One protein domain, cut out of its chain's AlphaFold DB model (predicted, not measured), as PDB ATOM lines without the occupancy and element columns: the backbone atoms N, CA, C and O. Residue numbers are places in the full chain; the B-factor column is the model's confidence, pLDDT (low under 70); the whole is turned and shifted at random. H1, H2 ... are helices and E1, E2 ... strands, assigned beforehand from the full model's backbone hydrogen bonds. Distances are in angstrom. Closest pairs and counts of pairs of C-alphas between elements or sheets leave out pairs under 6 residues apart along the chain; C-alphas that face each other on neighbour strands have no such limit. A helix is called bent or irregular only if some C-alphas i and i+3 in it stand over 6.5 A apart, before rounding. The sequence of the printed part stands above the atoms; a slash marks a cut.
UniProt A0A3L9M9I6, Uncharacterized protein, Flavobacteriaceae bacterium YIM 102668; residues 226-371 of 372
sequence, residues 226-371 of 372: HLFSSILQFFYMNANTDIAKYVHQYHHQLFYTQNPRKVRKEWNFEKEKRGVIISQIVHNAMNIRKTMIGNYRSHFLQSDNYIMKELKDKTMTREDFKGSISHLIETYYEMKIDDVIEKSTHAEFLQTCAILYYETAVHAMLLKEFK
ATOM      1  N   HIS A 226     -59.223  -5.810 -19.093       91.50
ATOM      2  CA  HIS A 226     -59.697  -6.866 -19.975       91.50
ATOM      3  C   HIS A 226     -58.632  -7.958 -20.149       91.50
ATOM      4  O   HIS A 226     -57.429  -7.677 -20.095       91.50
ATOM      5  N   LEU A 227     -59.064  -9.194 -20.420       93.12
ATOM      6  CA  LEU A 227     -58.179 -10.348 -20.611       93.12
ATOM      7  C   LEU A 227     -57.106 -10.073 -21.681       93.12
ATOM      8  O   LEU A 227     -55.926 -10.245 -21.406       93.12
ATOM      9  N   PHE A 228     -57.488  -9.513 -22.837       94.56
ATOM     10  CA  PHE A 228     -56.566  -8.983 -23.867       94.56
ATOM     11  C   PHE A 228     -55.389  -8.178 -23.292       94.56
ATOM     12  O   PHE A 228     -54.237  -8.419 -23.640       94.56
ATOM     13  N   SER A 229     -55.670  -7.220 -22.407       93.19
ATOM     14  CA  SER A 229     -54.650  -6.337 -21.838       93.19
ATOM     15  C   SER A 229     -53.719  -7.073 -20.888       93.19
ATOM     16  O   SER A 229     -52.532  -6.760 -20.828       93.19
ATOM     17  N   SER A 230     -54.254  -8.060 -20.173       93.19
ATOM     18  CA  SER A 230     -53.458  -8.921 -19.304       93.19
ATOM     19  C   SER A 230     -52.543  -9.822 -20.140       93.19
ATOM     20  O   SER A 230     -51.340  -9.852 -19.900       93.19
ATOM     21  N   ILE A 231     -53.073 -10.439 -21.205       94.88
ATOM     22  CA  ILE A 231     -52.288 -11.234 -22.163       94.88
ATOM     23  C   ILE A 231     -51.159 -10.398 -22.763       94.88
ATOM     24  O   ILE A 231     -50.010 -10.832 -22.797       94.88
ATOM     25  N   LEU A 232     -51.472  -9.176 -23.194       93.94
ATOM     26  CA  LEU A 232     -50.489  -8.242 -23.721       93.94
ATOM     27  C   LEU A 232     -49.386  -7.935 -22.698       93.94
ATOM     28  O   LEU A 232     -48.210  -7.936 -23.059       93.94
ATOM     29  N   GLN A 233     -49.747  -7.700 -21.436       90.06
ATOM     30  CA  GLN A 233     -48.781  -7.439 -20.374       90.06
ATOM     31  C   GLN A 233     -47.824  -8.618 -20.174       90.06
ATOM     32  O   GLN A 233     -46.612  -8.418 -20.192       90.06
ATOM     33  N   PHE A 234     -48.342  -9.842 -20.055       89.88
ATOM     34  CA  PHE A 234     -47.505 -11.035 -19.883       89.88
ATOM     35  C   PHE A 234     -46.737 -11.435 -21.148       89.88
ATOM     36  O   PHE A 234     -45.724 -12.131 -21.058       89.88
ATOM     37  N   PHE A 235     -47.161 -10.960 -22.320       90.06
ATOM     38  CA  PHE A 235     -46.400 -11.106 -23.553       90.06
ATOM     39  C   PHE A 235     -45.138 -10.233 -23.542       90.06
ATOM     40  O   PHE A 235     -44.034 -10.762 -23.663       90.06
ATOM     41  N   TYR A 236     -45.265  -8.914 -23.339       82.62
ATOM     42  CA  TYR A 236     -44.098  -8.025 -23.404       82.62
ATOM     43  C   TYR A 236     -43.287  -7.951 -22.100       82.62
ATOM     44  O   TYR A 236     -42.191  -7.396 -22.123       82.62
ATOM     45  N   MET A 237     -43.773  -8.474 -20.964       70.75
ATOM     46  CA  MET A 237     -42.957  -8.603 -19.740       70.75
ATOM     47  C   MET A 237     -41.696  -9.444 -19.974       70.75
ATOM     48  O   MET A 237     -40.686  -9.220 -19.319       70.75
ATOM     49  N   ASN A 238     -41.746 -10.357 -20.949       58.97
ATOM     50  CA  ASN A 238     -40.605 -11.151 -21.403       58.97
ATOM     51  C   ASN A 238     -39.861 -10.509 -22.593       58.97
ATOM     52  O   ASN A 238     -38.935 -11.104 -23.138       58.97
ATOM     53  N   ALA A 239     -40.278  -9.315 -23.025       64.88
ATOM     54  CA  ALA A 239     -39.664  -8.552 -24.105       64.88
ATOM     55  C   ALA A 239     -38.829  -7.381 -23.550       64.88
ATOM     56  O   ALA A 239     -38.619  -7.252 -22.346       64.88
ATOM     57  N   ASN A 240     -38.321  -6.516 -24.431       69.25
ATOM     58  CA  ASN A 240     -37.479  -5.390 -24.028       69.25
ATOM     59  C   ASN A 240     -38.249  -4.403 -23.115       69.25
ATOM     60  O   ASN A 240     -39.131  -3.659 -23.559       69.25
ATOM     61  N   THR A 241     -37.879  -4.376 -21.833       70.44
ATOM     62  CA  THR A 241     -38.526  -3.580 -20.780       70.44
ATOM     63  C   THR A 241     -38.399  -2.069 -20.993       70.44
ATOM     64  O   THR A 241     -39.309  -1.321 -20.622       70.44
ATOM     65  N   ASP A 242     -37.339  -1.599 -21.661       77.69
ATOM     66  CA  ASP A 242     -37.091  -0.169 -21.882       77.69
ATOM     67  C   ASP A 242     -38.102   0.469 -22.839       77.69
ATOM     68  O   ASP A 242     -38.463   1.641 -22.685       77.69
ATOM     69  N   ILE A 243     -38.593  -0.305 -23.808       85.00
ATOM     70  CA  ILE A 243     -39.609   0.129 -24.777       85.00
ATOM     71  C   ILE A 243     -41.025  -0.261 -24.356       85.00
ATOM     72  O   ILE A 243     -41.984   0.429 -24.718       85.00
ATOM     73  N   ALA A 244     -41.165  -1.321 -23.553       84.56
ATOM     74  CA  ALA A 244     -42.449  -1.836 -23.092       84.56
ATOM     75  C   ALA A 244     -43.288  -0.753 -22.401       84.56
ATOM     76  O   ALA A 244     -44.493  -0.668 -22.629       84.56
ATOM     77  N   LYS A 245     -42.656   0.146 -21.631       88.88
ATOM     78  CA  LYS A 245     -43.343   1.272 -20.975       88.88
ATOM     79  C   LYS A 245     -44.079   2.191 -21.958       88.88
ATOM     80  O   LYS A 245     -45.192   2.624 -21.670       88.88
ATOM     81  N   TYR A 246     -43.495   2.457 -23.128       92.06
ATOM     82  CA  TYR A 246     -44.095   3.320 -24.146       92.06
ATOM     83  C   TYR A 246     -45.244   2.611 -24.860       92.06
ATOM     84  O   TYR A 246     -46.312   3.189 -25.050       92.06
ATOM     85  N   VAL A 247     -45.063   1.331 -25.190       92.19
ATOM     86  CA  VAL A 247     -46.122   0.506 -25.789       92.19
ATOM     87  C   VAL A 247     -47.300   0.340 -24.824       92.19
ATOM     88  O   VAL A 247     -48.456   0.439 -25.236       92.19
ATOM     89  N   HIS A 248     -47.023   0.168 -23.531       91.44
ATOM     90  CA  HIS A 248     -48.030   0.112 -22.475       91.44
ATOM     91  C   HIS A 248     -48.774   1.442 -22.317       91.44
ATOM     92  O   HIS A 248     -50.002   1.464 -22.216       91.44
ATOM     93  N   GLN A 249     -48.055   2.569 -22.341       91.94
ATOM     94  CA  GLN A 249     -48.675   3.893 -22.309       91.94
ATOM     95  C   GLN A 249     -49.611   4.094 -23.508       91.94
ATOM     96  O   GLN A 249     -50.730   4.578 -23.330       91.94
ATOM     97  N   TYR A 250     -49.190   3.684 -24.709       95.44
ATOM     98  CA  TYR A 250     -50.036   3.775 -25.896       95.44
ATOM     99  C   TYR A 250     -51.260   2.861 -25.806       95.44
ATOM    100  O   TYR A 250     -52.366   3.273 -26.149       95.44
ATOM    101  N   HIS A 251     -51.090   1.660 -25.252       94.81
ATOM    102  CA  HIS A 251     -52.175   0.703 -25.058       94.81
ATOM    103  C   HIS A 251     -53.274   1.320 -24.188       94.81
ATOM    104  O   HIS A 251     -54.453   1.262 -24.527       94.81
ATOM    105  N   HIS A 252     -52.899   2.011 -23.111       91.69
ATOM    106  CA  HIS A 252     -53.875   2.709 -22.276       91.69
ATOM    107  C   HIS A 252     -54.574   3.856 -22.994       91.69
ATOM    108  O   HIS A 252     -55.783   4.006 -22.841       91.69
ATOM    109  N   GLN A 253     -53.850   4.643 -23.793       92.94
ATOM    110  CA  GLN A 253     -54.462   5.713 -24.588       92.94
ATOM    111  C   GLN A 253     -55.496   5.154 -25.574       92.94
ATOM    112  O   GLN A 253     -56.593   5.709 -25.703       92.94
ATOM    113  N   LEU A 254     -55.149   4.045 -26.232       94.12
ATOM    114  CA  LEU A 254     -55.930   3.459 -27.309       94.12
ATOM    115  C   LEU A 254     -57.132   2.651 -26.815       94.12
ATOM    116  O   LEU A 254     -58.222   2.800 -27.360       94.12
ATOM    117  N   PHE A 255     -56.954   1.809 -25.797       94.38
ATOM    118  CA  PHE A 255     -57.972   0.840 -25.386       94.38
ATOM    119  C   PHE A 255     -58.815   1.290 -24.200       94.38
ATOM    120  O   PHE A 255     -59.911   0.766 -24.032       94.38
ATOM    121  N   TYR A 256     -58.366   2.266 -23.404       92.50
ATOM    122  CA  TYR A 256     -59.034   2.628 -22.152       92.50
ATOM    123  C   TYR A 256     -59.521   4.077 -22.123       92.50
ATOM    124  O   TYR A 256     -58.907   4.997 -22.665       92.50
ATOM    125  N   THR A 257     -60.656   4.272 -21.458       89.06
ATOM    126  CA  THR A 257     -61.149   5.589 -21.037       89.06
ATOM    127  C   THR A 257     -60.387   6.077 -19.803       89.06
ATOM    128  O   THR A 257     -59.914   5.277 -18.993       89.06
ATOM    129  N   GLN A 258     -60.242   7.398 -19.662       78.56
ATOM    130  CA  GLN A 258     -59.678   8.000 -18.454       78.56
ATOM    131  C   GLN A 258     -60.802   8.203 -17.428       78.56
ATOM    132  O   GLN A 258     -61.767   8.894 -17.730       78.56
ATOM    133  N   ASN A 259     -60.645   7.628 -16.231       74.19
ATOM    134  CA  ASN A 259     -61.469   7.857 -15.031       74.19
ATOM    135  C   ASN A 259     -63.004   7.689 -15.207       74.19
ATOM    136  O   ASN A 259     -63.697   8.666 -15.487       74.19
ATOM    137  N   PRO A 260     -63.584   6.499 -14.943       70.62
ATOM    138  CA  PRO A 260     -62.934   5.270 -14.492       70.62
ATOM    139  C   PRO A 260     -62.202   4.568 -15.635       70.62
ATOM    140  O   PRO A 260     -62.633   4.618 -16.784       70.62
ATOM    141  N   ARG A 261     -61.111   3.865 -15.313       78.19
ATOM    142  CA  ARG A 261     -60.388   3.049 -16.289       78.19
ATOM    143  C   ARG A 261     -61.277   1.881 -16.718       78.19
ATOM    144  O   ARG A 261     -61.505   0.958 -15.947       78.19
ATOM    145  N   LYS A 262     -61.805   1.955 -17.936       84.06
ATOM    146  CA  LYS A 262     -62.597   0.893 -18.570       84.06
ATOM    147  C   LYS A 262     -62.216   0.777 -20.031       84.06
ATOM    148  O   LYS A 262     -61.921   1.807 -20.652       84.06
ATOM    149  N   VAL A 263     -62.267  -0.440 -20.571       87.38
ATOM    150  CA  VAL A 263     -62.115  -0.647 -22.014       87.38
ATOM    151  C   VAL A 263     -63.157   0.190 -22.752       87.38
ATOM    152  O   VAL A 263     -64.326   0.255 -22.362       87.38
ATOM    153  N   ARG A 264     -62.700   0.908 -23.776       90.69
ATOM    154  CA  ARG A 264     -63.543   1.738 -24.634       90.69
ATOM    155  C   ARG A 264     -64.540   0.845 -25.372       90.69
ATOM    156  O   ARG A 264     -64.193  -0.251 -25.798       90.69
ATOM    157  N   LYS A 265     -65.777   1.315 -25.531       87.69
ATOM    158  CA  LYS A 265     -66.887   0.514 -26.086       87.69
ATOM    159  C   LYS A 265     -66.646   0.084 -27.535       87.69
ATOM    160  O   LYS A 265     -67.236  -0.889 -27.989       87.69
ATOM    161  N   GLU A 266     -65.799   0.827 -28.233       88.56
ATOM    162  CA  GLU A 266     -65.328   0.590 -29.591       88.56
ATOM    163  C   GLU A 266     -64.497  -0.699 -29.699       88.56
ATOM    164  O   GLU A 266     -64.454  -1.305 -30.763       88.56
ATOM    165  N   TRP A 267     -63.886  -1.147 -28.599       92.06
ATOM    166  CA  TRP A 267     -63.148  -2.406 -28.520       92.06
ATOM    167  C   TRP A 267     -64.025  -3.495 -27.904       92.06
ATOM    168  O   TRP A 267     -63.900  -3.826 -26.726       92.06
ATOM    169  N   ASN A 268     -64.937  -4.031 -28.713       89.88
ATOM    170  CA  ASN A 268     -65.801  -5.141 -28.322       89.88
ATOM    171  C   ASN A 268     -65.260  -6.453 -28.895       89.88
ATOM    172  O   ASN A 268     -65.586  -6.833 -30.019       89.88
ATOM    173  N   PHE A 269     -64.408  -7.125 -28.123       91.25
ATOM    174  CA  PHE A 269     -63.758  -8.358 -28.558       91.25
ATOM    175  C   PHE A 269     -64.747  -9.526 -28.682       91.25
ATOM    176  O   PHE A 269     -64.494 -10.463 -29.435       91.25
ATOM    177  N   GLU A 270     -65.866  -9.477 -27.960       89.38
ATOM    178  CA  GLU A 270     -66.826 -10.572 -27.847       89.38
ATOM    179  C   GLU A 270     -67.861 -10.598 -28.975       89.38
ATOM    180  O   GLU A 270     -68.302 -11.674 -29.375       89.38
ATOM    181  N   LYS A 271     -68.295  -9.430 -29.460       87.06
ATOM    182  CA  LYS A 271     -69.417  -9.327 -30.414       87.06
ATOM    183  C   LYS A 271     -69.001  -8.944 -31.823       87.06
ATOM    184  O   LYS A 271     -69.715  -9.266 -32.771       87.06
ATOM    185  N   GLU A 272     -67.903  -8.211 -31.962       90.31
ATOM    186  CA  GLU A 272     -67.469  -7.726 -33.264       90.31
ATOM    187  C   GLU A 272     -66.811  -8.853 -34.072       90.31
ATOM    188  O   GLU A 272     -66.241  -9.800 -33.524       90.31
ATOM    189  N   LYS A 273     -66.861  -8.760 -35.404       93.50
ATOM    190  CA  LYS A 273     -66.194  -9.748 -36.261       93.50
ATOM    191  C   LYS A 273     -64.684  -9.712 -36.019       93.50
ATOM    192  O   LYS A 273     -64.059  -8.660 -36.153       93.50
ATOM    193  N   ARG A 274     -64.070 -10.871 -35.764       94.81
ATOM    194  CA  ARG A 274     -62.633 -10.988 -35.447       94.81
ATOM    195  C   ARG A 274     -61.722 -10.296 -36.463       94.81
ATOM    196  O   ARG A 274     -60.838  -9.541 -36.069       94.81
ATOM    197  N   GLY A 275     -61.983 -10.471 -37.760       94.38
ATOM    198  CA  GLY A 275     -61.216  -9.803 -38.822       94.38
ATOM    199  C   GLY A 275     -61.315  -8.271 -38.790       94.38
ATOM    200  O   GLY A 275     -60.344  -7.582 -39.105       94.38
ATOM    201  N   VAL A 276     -62.453  -7.722 -38.347       94.94
ATOM    202  CA  VAL A 276     -62.631  -6.272 -38.162       94.94
ATOM    203  C   VAL A 276     -61.766  -5.784 -37.004       94.94
ATOM    204  O   VAL A 276     -61.012  -4.831 -37.185       94.94
ATOM    205  N   ILE A 277     -61.801  -6.470 -35.856       96.44
ATOM    206  CA  ILE A 277     -60.968  -6.129 -34.692       96.44
ATOM    207  C   ILE A 277     -59.477  -6.225 -35.030       96.44
ATOM    208  O   ILE A 277     -58.732  -5.290 -34.749       96.44
ATOM    209  N   ILE A 278     -59.038  -7.299 -35.695       95.69
ATOM    210  CA  ILE A 278     -57.643  -7.473 -36.134       95.69
ATOM    211  C   ILE A 278     -57.202  -6.304 -37.024       95.69
ATOM    212  O   ILE A 278     -56.180  -5.669 -36.759       95.69
ATOM    213  N   SER A 279     -58.001  -5.964 -38.038       94.88
ATOM    214  CA  SER A 279     -57.711  -4.847 -38.943       94.88
ATOM    215  C   SER A 279     -57.650  -3.505 -38.204       94.88
ATOM    216  O   SER A 279     -56.725  -2.712 -38.409       94.88
ATOM    217  N   GLN A 280     -58.591  -3.262 -37.285       95.69
ATOM    218  CA  GLN A 280     -58.605  -2.068 -36.442       95.69
ATOM    219  C   GLN A 280     -57.380  -1.994 -35.529       95.69
ATOM    220  O   GLN A 280     -56.797  -0.916 -35.404       95.69
ATOM    221  N   ILE A 281     -56.964  -3.103 -34.913       97.00
ATOM    222  CA  ILE A 281     -55.768  -3.156 -34.065       97.00
ATOM    223  C   ILE A 281     -54.541  -2.770 -34.875       97.00
ATOM    224  O   ILE A 281     -53.836  -1.850 -34.471       97.00
ATOM    225  N   VAL A 282     -54.314  -3.397 -36.031       96.62
ATOM    226  CA  VAL A 282     -53.148  -3.092 -36.872       96.62
ATOM    227  C   VAL A 282     -53.178  -1.626 -37.308       96.62
ATOM    228  O   VAL A 282     -52.209  -0.891 -37.119       96.62
ATOM    229  N   HIS A 283     -54.316  -1.147 -37.817       95.50
ATOM    230  CA  HIS A 283     -54.442   0.237 -38.267       95.50
ATOM    231  C   HIS A 283     -54.153   1.252 -37.152       95.50
ATOM    232  O   HIS A 283     -53.431   2.229 -37.364       95.50
ATOM    233  N   ASN A 284     -54.716   1.036 -35.963       96.69
ATOM    234  CA  ASN A 284     -54.537   1.951 -34.844       96.69
ATOM    235  C   ASN A 284     -53.148   1.818 -34.212       96.69
ATOM    236  O   ASN A 284     -52.546   2.834 -33.872       96.69
ATOM    237  N   ALA A 285     -52.589   0.613 -34.111       97.31
ATOM    238  CA  ALA A 285     -51.254   0.392 -33.566       97.31
ATOM    239  C   ALA A 285     -50.176   1.146 -34.369       97.31
ATOM    240  O   ALA A 285     -49.316   1.804 -33.781       97.31
ATOM    241  N   MET A 286     -50.295   1.188 -35.705       96.19
ATOM    242  CA  MET A 286     -49.409   1.969 -36.586       96.19
ATOM    243  C   MET A 286     -49.382   3.474 -36.267       96.19
ATOM    244  O   MET A 286     -48.417   4.168 -36.599       96.19
ATOM    245  N   ASN A 287     -50.442   4.009 -35.653       95.69
ATOM    246  CA  ASN A 287     -50.563   5.433 -35.349       95.69
ATOM    247  C   ASN A 287     -49.827   5.855 -34.066       95.69
ATOM    248  O   ASN A 287     -49.806   7.051 -33.784       95.69
ATOM    249  N   ILE A 288     -49.150   4.946 -33.347       96.19
ATOM    250  CA  ILE A 288     -48.343   5.283 -32.157       96.19
ATOM    251  C   ILE A 288     -47.381   6.451 -32.415       96.19
ATOM    252  O   ILE A 288     -47.287   7.381 -31.614       96.19
ATOM    253  N   ARG A 289     -46.750   6.473 -33.594       93.00
ATOM    254  CA  ARG A 289     -45.808   7.515 -34.020       93.00
ATOM    255  C   ARG A 289     -46.434   8.897 -34.224       93.00
ATOM    256  O   ARG A 289     -45.710   9.880 -34.307       93.00
ATOM    257  N   LYS A 290     -47.764   8.973 -34.338       92.94
ATOM    258  CA  LYS A 290     -48.529  10.226 -34.454       92.94
ATOM    259  C   LYS A 290     -48.976  10.765 -33.094       92.94
ATOM    260  O   LYS A 290     -49.621  11.806 -33.035       92.94
ATOM    261  N   THR A 291     -48.678  10.050 -32.012       94.50
ATOM    262  CA  THR A 291     -48.946  10.493 -30.643       94.50
ATOM    263  C   THR A 291     -47.705  11.139 -30.032       94.50
ATOM    264  O   THR A 291     -46.622  11.108 -30.615       94.50
ATOM    265  N   MET A 292     -47.829  11.647 -28.802       92.62
ATOM    266  CA  MET A 292     -46.690  12.146 -28.019       92.62
ATOM    267  C   MET A 292     -45.589  11.089 -27.822       92.62
ATOM    268  O   MET A 292     -44.430  11.445 -27.627       92.62
ATOM    269  N   ILE A 293     -45.928   9.797 -27.913       94.50
ATOM    270  CA  ILE A 293     -44.964   8.698 -27.801       94.50
ATOM    271  C   ILE A 293     -44.011   8.665 -29.006       94.50
ATOM    272  O   ILE A 293     -42.860   8.251 -28.867       94.50
ATOM    273  N   GLY A 294     -44.440   9.198 -30.156       93.25
ATOM    274  CA  GLY A 294     -43.607   9.383 -31.345       93.25
ATOM    275  C   GLY A 294     -42.304  10.142 -31.069       93.25
ATOM    276  O   GLY A 294     -41.274   9.830 -31.666       93.25
ATOM    277  N   ASN A 295     -42.313  11.065 -30.100       93.38
ATOM    278  CA  ASN A 295     -41.132  11.838 -29.700       93.38
ATOM    279  C   ASN A 295     -40.024  10.968 -29.080       93.38
ATOM    280  O   ASN A 295     -38.860  11.356 -29.104       93.38
ATOM    281  N   TYR A 296     -40.360   9.778 -28.573       93.81
ATOM    282  CA  TYR A 296     -39.405   8.831 -27.990       93.81
ATOM    283  C   TYR A 296     -38.866   7.817 -29.003       93.81
ATOM    284  O   TYR A 296     -38.260   6.821 -28.613       93.81
ATOM    285  N   ARG A 297     -39.038   8.052 -30.312       94.00
ATOM    286  CA  ARG A 297     -38.516   7.178 -31.376       94.00
ATOM    287  C   ARG A 297     -37.035   6.827 -31.214       94.00
ATOM    288  O   ARG A 297     -36.653   5.695 -31.489       94.00
ATOM    289  N   SER A 298     -36.209   7.758 -30.743       93.31
ATOM    290  CA  SER A 298     -34.785   7.500 -30.491       93.31
ATOM    291  C   SER A 298     -34.549   6.331 -29.527       93.31
ATOM    292  O   SER A 298     -33.630   5.553 -29.754       93.31
ATOM    293  N   HIS A 299     -35.409   6.143 -28.519       92.31
ATOM    294  CA  HIS A 299     -35.318   5.018 -27.581       92.31
ATOM    295  C   HIS A 299     -35.585   3.688 -28.289       92.31
ATOM    296  O   HIS A 299     -34.924   2.691 -28.018       92.31
ATOM    297  N   PHE A 300     -36.525   3.674 -29.240       92.94
ATOM    298  CA  PHE A 300     -36.800   2.480 -30.031       92.94
ATOM    299  C   PHE A 300     -35.608   2.133 -30.928       92.94
ATOM    300  O   PHE A 300     -35.222   0.972 -30.994       92.94
ATOM    301  N   LEU A 301     -34.970   3.116 -31.565       92.81
ATOM    302  CA  LEU A 301     -33.824   2.868 -32.448       92.81
ATOM    303  C   LEU A 301     -32.570   2.347 -31.730       92.81
ATOM    304  O   LEU A 301     -31.774   1.645 -32.355       92.81
ATOM    305  N   GLN A 302     -32.403   2.664 -30.444       90.38
ATOM    306  CA  GLN A 302     -31.261   2.229 -29.629       90.38
ATOM    307  C   GLN A 302     -31.271   0.727 -29.302       90.38
ATOM    308  O   GLN A 302     -30.219   0.159 -29.038       90.38
ATOM    309  N   SER A 303     -32.434   0.071 -29.338       84.50
ATOM    310  CA  SER A 303     -32.556  -1.372 -29.090       84.50
ATOM    311  C   SER A 303     -32.325  -2.174 -30.370       84.50
ATOM    312  O   SER A 303     -32.900  -1.846 -31.400       84.50
ATOM    313  N   ASP A 304     -31.559  -3.264 -30.322       80.69
ATOM    314  CA  ASP A 304     -31.487  -4.259 -31.412       80.69
ATOM    315  C   ASP A 304     -32.365  -5.495 -31.165       80.69
ATOM    316  O   ASP A 304     -32.429  -6.397 -32.001       80.69
ATOM    317  N   ASN A 305     -33.099  -5.508 -30.050       83.06
ATOM    318  CA  ASN A 305     -33.942  -6.620 -29.610       83.06
ATOM    319  C   ASN A 305     -35.317  -6.598 -30.301       83.06
ATOM    320  O   ASN A 305     -36.354  -6.568 -29.641       83.06
ATOM    321  N   TYR A 306     -35.317  -6.567 -31.634       87.19
ATOM    322  CA  TYR A 306     -36.516  -6.641 -32.471       87.19
ATOM    323  C   TYR A 306     -36.409  -7.784 -33.458       87.19
ATOM    324  O   TYR A 306     -35.324  -8.065 -33.970       87.19
ATOM    325  N   ILE A 307     -37.553  -8.378 -33.785       89.06
ATOM    326  CA  ILE A 307     -37.604  -9.438 -34.787       89.06
ATOM    327  C   ILE A 307     -37.335  -8.854 -36.178       89.06
ATOM    328  O   ILE A 307     -36.468  -9.364 -36.878       89.06
ATOM    329  N   MET A 308     -37.985  -7.737 -36.538       92.25
ATOM    330  CA  MET A 308     -37.777  -7.049 -37.823       92.25
ATOM    331  C   MET A 308     -36.875  -5.814 -37.667       92.25
ATOM    332  O   MET A 308     -37.234  -4.682 -38.020       92.25
ATOM    333  N   LYS A 309     -35.684  -6.001 -37.086       91.62
ATOM    334  CA  LYS A 309     -34.703  -4.916 -36.859       91.62
ATOM    335  C   LYS A 309     -34.256  -4.223 -38.150       91.62
ATOM    336  O   LYS A 309     -33.842  -3.067 -38.126       91.62
ATOM    337  N   GLU A 310     -34.379  -4.892 -39.288       92.56
ATOM    338  CA  GLU A 310     -34.110  -4.349 -40.614       92.56
ATOM    339  C   GLU A 310     -35.067  -3.225 -41.023       92.56
ATOM    340  O   GLU A 310     -34.812  -2.580 -42.037       92.56
ATOM    341  N   LEU A 311     -36.156  -2.977 -40.291       94.00
ATOM    342  CA  LEU A 311     -37.056  -1.849 -40.548       94.00
ATOM    343  C   LEU A 311     -36.511  -0.503 -40.051       94.00
ATOM    344  O   LEU A 311     -37.056   0.542 -40.412       94.00
ATOM    345  N   LYS A 312     -35.435  -0.495 -39.253       95.19
ATOM    346  CA  LYS A 312     -34.833   0.738 -38.732       95.19
ATOM    347  C   LYS A 312     -34.517   1.735 -39.846       95.19
ATOM    348  O   LYS A 312     -33.841   1.415 -40.819       95.19
ATOM    349  N   ASP A 313     -35.045   2.946 -39.679       94.56
ATOM    350  CA  ASP A 313     -34.892   4.092 -40.582       94.56
ATOM    351  C   ASP A 313     -35.329   3.857 -42.041       94.56
ATOM    352  O   ASP A 313     -35.082   4.700 -42.907       94.56
ATOM    353  N   LYS A 314     -36.059   2.769 -42.324       95.00
ATOM    354  CA  LYS A 314     -36.653   2.547 -43.643       95.00
ATOM    355  C   LYS A 314     -37.865   3.447 -43.870       95.00
ATOM    356  O   LYS A 314     -38.610   3.787 -42.945       95.00
ATOM    357  N   THR A 315     -38.077   3.780 -45.137       95.19
ATOM    358  CA  THR A 315     -39.324   4.347 -45.653       95.19
ATOM    359  C   THR A 315     -40.067   3.242 -46.396       95.19
ATOM    360  O   THR A 315     -39.496   2.622 -47.292       95.19
ATOM    361  N   MET A 316     -41.330   2.993 -46.054       95.12
ATOM    362  CA  MET A 316     -42.156   1.978 -46.727       95.12
ATOM    363  C   MET A 316     -43.623   2.397 -46.800       95.12
ATOM    364  O   MET A 316     -44.048   3.274 -46.048       95.12
ATOM    365  N   THR A 317     -44.410   1.808 -47.702       96.06
ATOM    366  CA  THR A 317     -45.853   2.091 -47.753       96.06
ATOM    367  C   THR A 317     -46.574   1.447 -46.564       96.06
ATOM    368  O   THR A 317     -46.048   0.557 -45.891       96.06
ATOM    369  N   ARG A 318     -47.803   1.895 -46.281       94.12
ATOM    370  CA  ARG A 318     -48.621   1.276 -45.224       94.12
ATOM    371  C   ARG A 318     -48.985  -0.171 -45.541       94.12
ATOM    372  O   ARG A 318     -49.023  -0.978 -44.621       94.12
ATOM    373  N   GLU A 319     -49.254  -0.482 -46.805       95.19
ATOM    374  CA  GLU A 319     -49.635  -1.835 -47.219       95.19
ATOM    375  C   GLU A 319     -48.447  -2.796 -47.139       95.19
ATOM    376  O   GLU A 319     -48.591  -3.873 -46.567       95.19
ATOM    377  N   ASP A 320     -47.248  -2.371 -47.554       95.69
ATOM    378  CA  ASP A 320     -46.032  -3.186 -47.394       95.69
ATOM    379  C   ASP A 320     -45.747  -3.492 -45.916       95.69
ATOM    380  O   ASP A 320     -45.315  -4.591 -45.560       95.69
ATOM    381  N   PHE A 321     -45.995  -2.517 -45.033       96.88
ATOM    382  CA  PHE A 321     -45.784  -2.694 -43.598       96.88
ATOM    383  C   PHE A 321     -46.788  -3.671 -42.999       96.88
ATOM    384  O   PHE A 321     -46.391  -4.578 -42.274       96.88
ATOM    385  N   LYS A 322     -48.077  -3.531 -43.332       95.94
ATOM    386  CA  LYS A 322     -49.097  -4.505 -42.926       95.94
ATOM    387  C   LYS A 322     -48.750  -5.903 -43.432       95.94
ATOM    388  O   LYS A 322     -48.828  -6.843 -42.656       95.94
ATOM    389  N   GLY A 323     -48.307  -6.026 -44.686       95.75
ATOM    390  CA  GLY A 323     -47.846  -7.292 -45.257       95.75
ATOM    391  C   GLY A 323     -46.676  -7.896 -44.481       95.75
ATOM    392  O   GLY A 323     -46.683  -9.088 -44.191       95.75
ATOM    393  N   SER A 324     -45.714  -7.067 -44.069       96.62
ATOM    394  CA  SER A 324     -44.573  -7.495 -43.248       96.62
ATOM    395  C   SER A 324     -45.008  -7.954 -41.852       96.62
ATOM    396  O   SER A 324     -44.534  -8.978 -41.373       96.62
ATOM    397  N   ILE A 325     -45.955  -7.249 -41.222       97.12
ATOM    398  CA  ILE A 325     -46.532  -7.656 -39.934       97.12
ATOM    399  C   ILE A 325     -47.291  -8.978 -40.071       97.12
ATOM    400  O   ILE A 325     -47.042  -9.887 -39.290       97.12
ATOM    401  N   SER A 326     -48.166  -9.128 -41.067       95.25
ATOM    402  CA  SER A 326     -48.874 -10.394 -41.294       95.25
ATOM    403  C   SER A 326     -47.894 -11.544 -41.520       95.25
ATOM    404  O   SER A 326     -48.012 -12.584 -40.879       95.25
ATOM    405  N   HIS A 327     -46.866 -11.327 -42.346       95.69
ATOM    406  CA  HIS A 327     -45.822 -12.319 -42.580       95.69
ATOM    407  C   HIS A 327     -45.073 -12.689 -41.294       95.69
ATOM    408  O   HIS A 327     -44.824 -13.868 -41.050       95.69
ATOM    409  N   LEU A 328     -44.744 -11.710 -40.445       95.69
ATOM    410  CA  LEU A 328     -44.129 -11.948 -39.141       95.69
ATOM    411  C   LEU A 328     -45.017 -12.838 -38.258       95.69
ATOM    412  O   LEU A 328     -44.535 -13.825 -37.702       95.69
ATOM    413  N   ILE A 329     -46.308 -12.519 -38.145       95.25
ATOM    414  CA  ILE A 329     -47.259 -13.297 -37.339       95.25
ATOM    415  C   ILE A 329     -47.385 -14.738 -37.852       95.25
ATOM    416  O   ILE A 329     -47.329 -15.686 -37.068       95.25
ATOM    417  N   GLU A 330     -47.462 -14.927 -39.165       94.25
ATOM    418  CA  GLU A 330     -47.630 -16.253 -39.762       94.25
ATOM    419  C   GLU A 330     -46.357 -17.099 -39.742       94.25
ATOM    420  O   GLU A 330     -46.435 -18.319 -39.624       94.25
ATOM    421  N   THR A 331     -45.176 -16.488 -39.851       92.75
ATOM    422  CA  THR A 331     -43.919 -17.244 -39.982       92.75
ATOM    423  C   THR A 331     -43.139 -17.357 -38.685       92.75
ATOM    424  O   THR A 331     -42.635 -18.438 -38.373       92.75
ATOM    425  N   TYR A 332     -43.028 -16.276 -37.913       92.94
ATOM    426  CA  TYR A 332     -42.281 -16.282 -36.659       92.94
ATOM    427  C   TYR A 332     -43.121 -16.878 -35.533       92.94
ATOM    428  O   TYR A 332     -42.657 -17.774 -34.829       92.94
ATOM    429  N   TYR A 333     -44.370 -16.426 -35.409       93.06
ATOM    430  CA  TYR A 333     -45.284 -16.904 -34.371       93.06
ATOM    431  C   TYR A 333     -46.094 -18.137 -34.778       93.06
ATOM    432  O   TYR A 333     -46.670 -18.767 -33.894       93.06
ATOM    433  N   GLU A 334     -46.114 -18.488 -36.071       92.56
ATOM    434  CA  GLU A 334     -46.899 -19.601 -36.634       92.56
ATOM    435  C   GLU A 334     -48.409 -19.475 -36.393       92.56
ATOM    436  O   GLU A 334     -49.132 -20.463 -36.284       92.56
ATOM    437  N   MET A 335     -48.905 -18.237 -36.348       91.38
ATOM    438  CA  MET A 335     -50.330 -17.951 -36.205       91.38
ATOM    439  C   MET A 335     -50.914 -17.550 -37.553       91.38
ATOM    440  O   MET A 335     -50.677 -16.446 -38.039       91.38
ATOM    441  N   LYS A 336     -51.705 -18.437 -38.158       91.00
ATOM    442  CA  LYS A 336     -52.429 -18.135 -39.397       91.00
ATOM    443  C   LYS A 336     -53.628 -17.248 -39.091       91.00
ATOM    444  O   LYS A 336     -54.528 -17.664 -38.365       91.00
ATOM    445  N   ILE A 337     -53.649 -16.036 -39.646       90.56
ATOM    446  CA  ILE A 337     -54.693 -15.044 -39.348       90.56
ATOM    447  C   ILE A 337     -56.082 -15.574 -39.731       90.56
ATOM    448  O   ILE A 337     -57.024 -15.413 -38.957       90.56
ATOM    449  N   ASP A 338     -56.197 -16.265 -40.865       91.62
ATOM    450  CA  ASP A 338     -57.468 -16.843 -41.319       91.62
ATOM    451  C   ASP A 338     -57.993 -17.911 -40.347       91.62
ATOM    452  O   ASP A 338     -59.161 -17.878 -39.955       91.62
ATOM    453  N   ASP A 339     -57.122 -18.799 -39.852       91.94
ATOM    454  CA  ASP A 339     -57.509 -19.802 -38.852       91.94
ATOM    455  C   ASP A 339     -57.916 -19.143 -37.520       91.94
ATOM    456  O   ASP A 339     -58.853 -19.598 -36.863       91.94
ATOM    457  N   VAL A 340     -57.281 -18.030 -37.138       92.00
ATOM    458  CA  VAL A 340     -57.673 -17.245 -35.953       92.00
ATOM    459  C   VAL A 340     -59.052 -16.598 -36.120       92.00
ATOM    460  O   VAL A 340     -59.811 -16.443 -35.159       92.00
ATOM    461  N   ILE A 341     -59.416 -16.207 -37.337       91.94
ATOM    462  CA  ILE A 341     -60.732 -15.624 -37.610       91.94
ATOM    463  C   ILE A 341     -61.820 -16.701 -37.565       91.94
ATOM    464  O   ILE A 341     -62.896 -16.440 -37.025       91.94
ATOM    465  N   GLU A 342     -61.548 -17.887 -38.108       90.56
ATOM    466  CA  GLU A 342     -62.583 -18.888 -38.386       90.56
ATOM    467  C   GLU A 342     -62.672 -20.024 -37.362       90.56
ATOM    468  O   GLU A 342     -63.763 -20.543 -37.130       90.56
ATOM    469  N   LYS A 343     -61.546 -20.440 -36.773       91.19
ATOM    470  CA  LYS A 343     -61.433 -21.735 -36.075       91.19
ATOM    471  C   LYS A 343     -60.920 -21.633 -34.647       91.19
ATOM    472  O   LYS A 343     -61.137 -22.557 -33.871       91.19
ATOM    473  N   SER A 344     -60.231 -20.549 -34.295       91.44
ATOM    474  CA  SER A 344     -59.599 -20.461 -32.981       91.44
ATOM    475  C   SER A 344     -60.596 -20.201 -31.850       91.44
ATOM    476  O   SER A 344     -61.690 -19.649 -32.028       91.44
ATOM    477  N   THR A 345     -60.183 -20.539 -30.642       94.25
ATOM    478  CA  THR A 345     -60.855 -20.151 -29.404       94.25
ATOM    479  C   THR A 345     -60.772 -18.638 -29.189       94.25
ATOM    480  O   THR A 345     -59.995 -17.922 -29.834       94.25
ATOM    481  N   HIS A 346     -61.599 -18.108 -28.287       95.81
ATOM    482  CA  HIS A 346     -61.560 -16.677 -27.995       95.81
ATOM    483  C   HIS A 346     -60.229 -16.278 -27.334       95.81
ATOM    484  O   HIS A 346     -59.669 -15.240 -27.673       95.81
ATOM    485  N   ALA A 347     -59.665 -17.132 -26.475       94.94
ATOM    486  CA  ALA A 347     -58.343 -16.957 -25.879       94.94
ATOM    487  C   ALA A 347     -57.227 -16.811 -26.925       94.94
ATOM    488  O   ALA A 347     -56.431 -15.874 -26.851       94.94
ATOM    489  N   GLU A 348     -57.191 -17.699 -27.922       94.81
ATOM    490  CA  GLU A 348     -56.227 -17.625 -29.026       94.81
ATOM    491  C   GLU A 348     -56.401 -16.337 -29.829       94.81
ATOM    492  O   GLU A 348     -55.424 -15.647 -30.109       94.81
ATOM    493  N   PHE A 349     -57.648 -15.956 -30.127       96.75
ATOM    494  CA  PHE A 349     -57.948 -14.688 -30.790       96.75
ATOM    495  C   PHE A 349     -57.425 -13.474 -30.007       96.75
ATOM    496  O   PHE A 349     -56.774 -12.601 -30.589       96.75
ATOM    497  N   LEU A 350     -57.653 -13.414 -28.690       96.88
ATOM    498  CA  LEU A 350     -57.144 -12.326 -27.851       96.88
ATOM    499  C   LEU A 350     -55.612 -12.315 -27.783       96.88
ATOM    500  O   LEU A 350     -55.011 -11.238 -27.802       96.88
ATOM    501  N   GLN A 351     -54.975 -13.488 -27.741       95.69
ATOM    502  CA  GLN A 351     -53.520 -13.607 -27.771       95.69
ATOM    503  C   GLN A 351     -52.938 -13.108 -29.095       95.69
ATOM    504  O   GLN A 351     -52.005 -12.304 -29.083       95.69
ATOM    505  N   THR A 352     -53.521 -13.492 -30.232       95.94
ATOM    506  CA  THR A 352     -53.118 -12.969 -31.544       95.94
ATOM    507  C   THR A 352     -53.311 -11.457 -31.617       95.94
ATOM    508  O   THR A 352     -52.416 -10.751 -32.080       95.94
ATOM    509  N   CYS A 353     -54.424 -10.929 -31.097       96.88
ATOM    510  CA  CYS A 353     -54.654  -9.487 -31.010       96.88
ATOM    511  C   CYS A 353     -53.562  -8.775 -30.201       96.88
ATOM    512  O   CYS A 353     -53.092  -7.710 -30.608       96.88
ATOM    513  N   ALA A 354     -53.158  -9.337 -29.058       95.81
ATOM    514  CA  ALA A 354     -52.131  -8.757 -28.196       95.81
ATOM    515  C   ALA A 354     -50.773  -8.684 -28.907       95.81
ATOM    516  O   ALA A 354     -50.119  -7.639 -28.900       95.81
ATOM    517  N   ILE A 355     -50.386  -9.764 -29.584       95.06
ATOM    518  CA  ILE A 355     -49.127  -9.834 -30.333       95.06
ATOM    519  C   ILE A 355     -49.165  -8.873 -31.517       95.06
ATOM    520  O   ILE A 355     -48.256  -8.066 -31.669       95.06
ATOM    521  N   LEU A 356     -50.246  -8.877 -32.304       96.44
ATOM    522  CA  LEU A 356     -50.435  -7.936 -33.409       96.44
ATOM    523  C   LEU A 356     -50.303  -6.490 -32.943       96.44
ATOM    524  O   LEU A 356     -49.602  -5.707 -33.581       96.44
ATOM    525  N   TYR A 357     -50.949  -6.131 -31.832       97.19
ATOM    526  CA  TYR A 357     -50.843  -4.791 -31.272       97.19
ATOM    527  C   TYR A 357     -49.386  -4.436 -30.942       97.19
ATOM    528  O   TYR A 357     -48.900  -3.395 -31.391       97.19
ATOM    529  N   TYR A 358     -48.694  -5.294 -30.186       95.31
ATOM    530  CA  TYR A 358     -47.314  -5.053 -29.772       95.31
ATOM    531  C   TYR A 358     -46.376  -4.958 -30.978       95.31
ATOM    532  O   TYR A 358     -45.698  -3.944 -31.147       95.31
ATOM    533  N   GLU A 359     -46.393  -5.967 -31.849       95.06
ATOM    534  CA  GLU A 359     -45.502  -6.057 -33.003       95.06
ATOM    535  C   GLU A 359     -45.716  -4.891 -33.965       95.06
ATOM    536  O   GLU A 359     -44.753  -4.278 -34.428       95.06
ATOM    537  N   THR A 360     -46.971  -4.508 -34.200       97.06
ATOM    538  CA  THR A 360     -47.297  -3.363 -35.053       97.06
ATOM    539  C   THR A 360     -46.825  -2.051 -34.432       97.06
ATOM    540  O   THR A 360     -46.209  -1.236 -35.119       97.06
ATOM    541  N   ALA A 361     -47.100  -1.822 -33.143       96.19
ATOM    542  CA  ALA A 361     -46.736  -0.579 -32.468       96.19
ATOM    543  C   ALA A 361     -45.212  -0.406 -32.394       96.19
ATOM    544  O   ALA A 361     -44.683   0.656 -32.721       96.19
ATOM    545  N   VAL A 362     -44.498  -1.462 -32.008       94.62
ATOM    546  CA  VAL A 362     -43.041  -1.447 -31.884       94.62
ATOM    547  C   VAL A 362     -42.378  -1.221 -33.241       94.62
ATOM    548  O   VAL A 362     -41.568  -0.305 -33.386       94.62
ATOM    549  N   HIS A 363     -42.755  -1.990 -34.260       95.75
ATOM    550  CA  HIS A 363     -42.108  -1.897 -35.565       95.75
ATOM    551  C   HIS A 363     -42.481  -0.618 -36.328       95.75
ATOM    552  O   HIS A 363     -41.652  -0.085 -37.070       95.75
ATOM    553  N   ALA A 364     -43.664  -0.040 -36.086       96.69
ATOM    554  CA  ALA A 364     -44.029   1.262 -36.644       96.69
ATOM    555  C   ALA A 364     -43.136   2.402 -36.123       96.69
ATOM    556  O   ALA A 364     -42.952   3.403 -36.822       96.69
ATOM    557  N   MET A 365     -42.565   2.260 -34.921       95.81
ATOM    558  CA  MET A 365     -41.613   3.224 -34.359       95.81
ATOM    559  C   MET A 365     -40.213   3.110 -34.980       95.81
ATOM    560  O   MET A 365     -39.467   4.089 -34.959       95.81
ATOM    561  N   LEU A 366     -39.851   1.968 -35.577       95.38
ATOM    562  CA  LEU A 366     -38.542   1.787 -36.220       95.38
ATOM    563  C   LEU A 366     -38.442   2.515 -37.561       95.38
ATOM    564  O   LEU A 366     -37.376   3.028 -37.911       95.38
ATOM    565  N   LEU A 367     -39.552   2.623 -38.287       95.19
ATOM    566  CA  LEU A 367     -39.594   3.289 -39.585       95.19
ATOM    567  C   LEU A 367     -39.282   4.780 -39.473       95.19
ATOM    568  O   LEU A 367     -39.664   5.448 -38.508       95.19
ATOM    569  N   LYS A 368     -38.616   5.315 -40.497       93.19
ATOM    570  CA  LYS A 368     -38.420   6.760 -40.645       93.19
ATOM    571  C   LYS A 368     -39.744   7.424 -41.007       93.19
ATOM    572  O   LYS A 368     -40.180   8.371 -40.349       93.19
ATOM    573  N   GLU A 369     -40.422   6.891 -42.020       90.69
ATOM    574  CA  GLU A 369     -41.731   7.372 -42.448       90.69
ATOM    575  C   GLU A 369     -42.561   6.308 -43.175       90.69
ATOM    576  O   GLU A 369     -42.044   5.297 -43.648       90.69
ATOM    577  N   PHE A 370     -43.868   6.572 -43.268       90.81
ATOM    578  CA  PHE A 370     -44.755   5.827 -44.149       90.81
ATOM    579  C   PHE A 370     -44.872   6.632 -45.433       90.81
ATOM    580  O   PHE A 370     -45.256   7.800 -45.369       90.81
ATOM    581  N   LYS A 371     -44.546   6.013 -46.564       87.19
ATOM    582  CA  LYS A 371     -44.742   6.614 -47.878       87.19
ATOM    583  C   LYS A 371     -46.243   6.798 -48.120       87.19
ATOM    584  O   LYS A 371     -47.021   5.887 -47.818       87.19
TER     585      LYS A 371
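Overview. This is residues 226 to 371 of the 372 residues of an uncharacterized protein of Flavobacteriaceae bacterium YIM 102668 (UniProt A0A3L9M9I6). One long helix, H7, runs through the middle of a rounded body, and the other helices are arranged about it: H1 and H2 on one side, H3 alongside, H4 across its last residues, and H5 and H6 on the side away from H1 and H2. At the rim, E1 and E2 make a small parallel two-stranded sheet. The printed part has 146 residues with seven named helices and two named strands, in the order H1 H2 H3 H4 E1 H5 H6 H7 E2, and is mostly helix. It is compact, with a radius of gyration of the C-alphas of 14.6 A and spans of 38 by 37 by 29 A.

Arrangement. Begin at H1, residues 227 to 236; it touches the hub H7, residues 346 to 366, at a steep tilt of 48 degrees, the same way, and the closest C-alphas are those of Leu 232 and Ala 354, 4.8 A apart. H2, residues 241 to 255, only just touches H7, with 3 pairs of C-alphas within 8 A, the closest being Val 247 and Ala 361, 6.8 A. Next, H3, residues 274 to 290, touches H7 at a shallow tilt of 24 degrees, the same way, closest at C-alphas 285 and 361, 4.7 A. H4, residues 292 to 302, is about perpendicular to H7 at 79 degrees and touches its residues 362 to 366 alone, closest at C-alphas 297 and 365, 5.8 A. H5, residues 318 to 331, touches H7 with residues 325 to 329 alone, closest at C-alphas 325 and 360, 6.5 A. H6, residues 337 to 342, forms a helical hairpin with H7, closest at C-alphas 340 and 349, 5.8 A. E1, residues 315 to 317, and E2, residues 369 to 371, are parallel neighbours at 44 degrees, with N 371 and O 316 within hydrogen-bond range at 2.8 A; with H5, H6 and H7 between them they form a strand-helix-strand unit. H1 and H3 are apart. Every O i to N i+4 pair is within hydrogen-bond range in H1, H5 and H6, against 9 of 11 in H2, 9 of 13 in H3, 16 of 17 in H7 and 2 of 7 in H4, where 7 of 8 O i to N i+3 pairs are.

Along the chain. Find C-alpha 227 at (-58.179, -10.348, -20.611), where H1 begins. H2 spans 20.5 A and H3 25.5 A; H3 and H4 are irregular, with C-alphas 286 and 289 7.1 A apart and C-alphas 295 and 298 7.7 A apart. H7 runs 30.6 A from C-alpha 346 at (-61.560, -16.677, -27.995) to C-alpha 366 at (-38.542, 1.787, -36.220), and E2 ends with C-alpha 371 at (-44.742, 6.614, -47.878).

Size, cuts and confidence. The C-alphas of Pro 260 and Glu 310, the two farthest apart, are 40.1 A apart. The links from H2 to H3 and from H4 to E1 are long, and the printed part has no cut. Mean pLDDT of the printed part is 91.5, with residues 238 to 240 under 70.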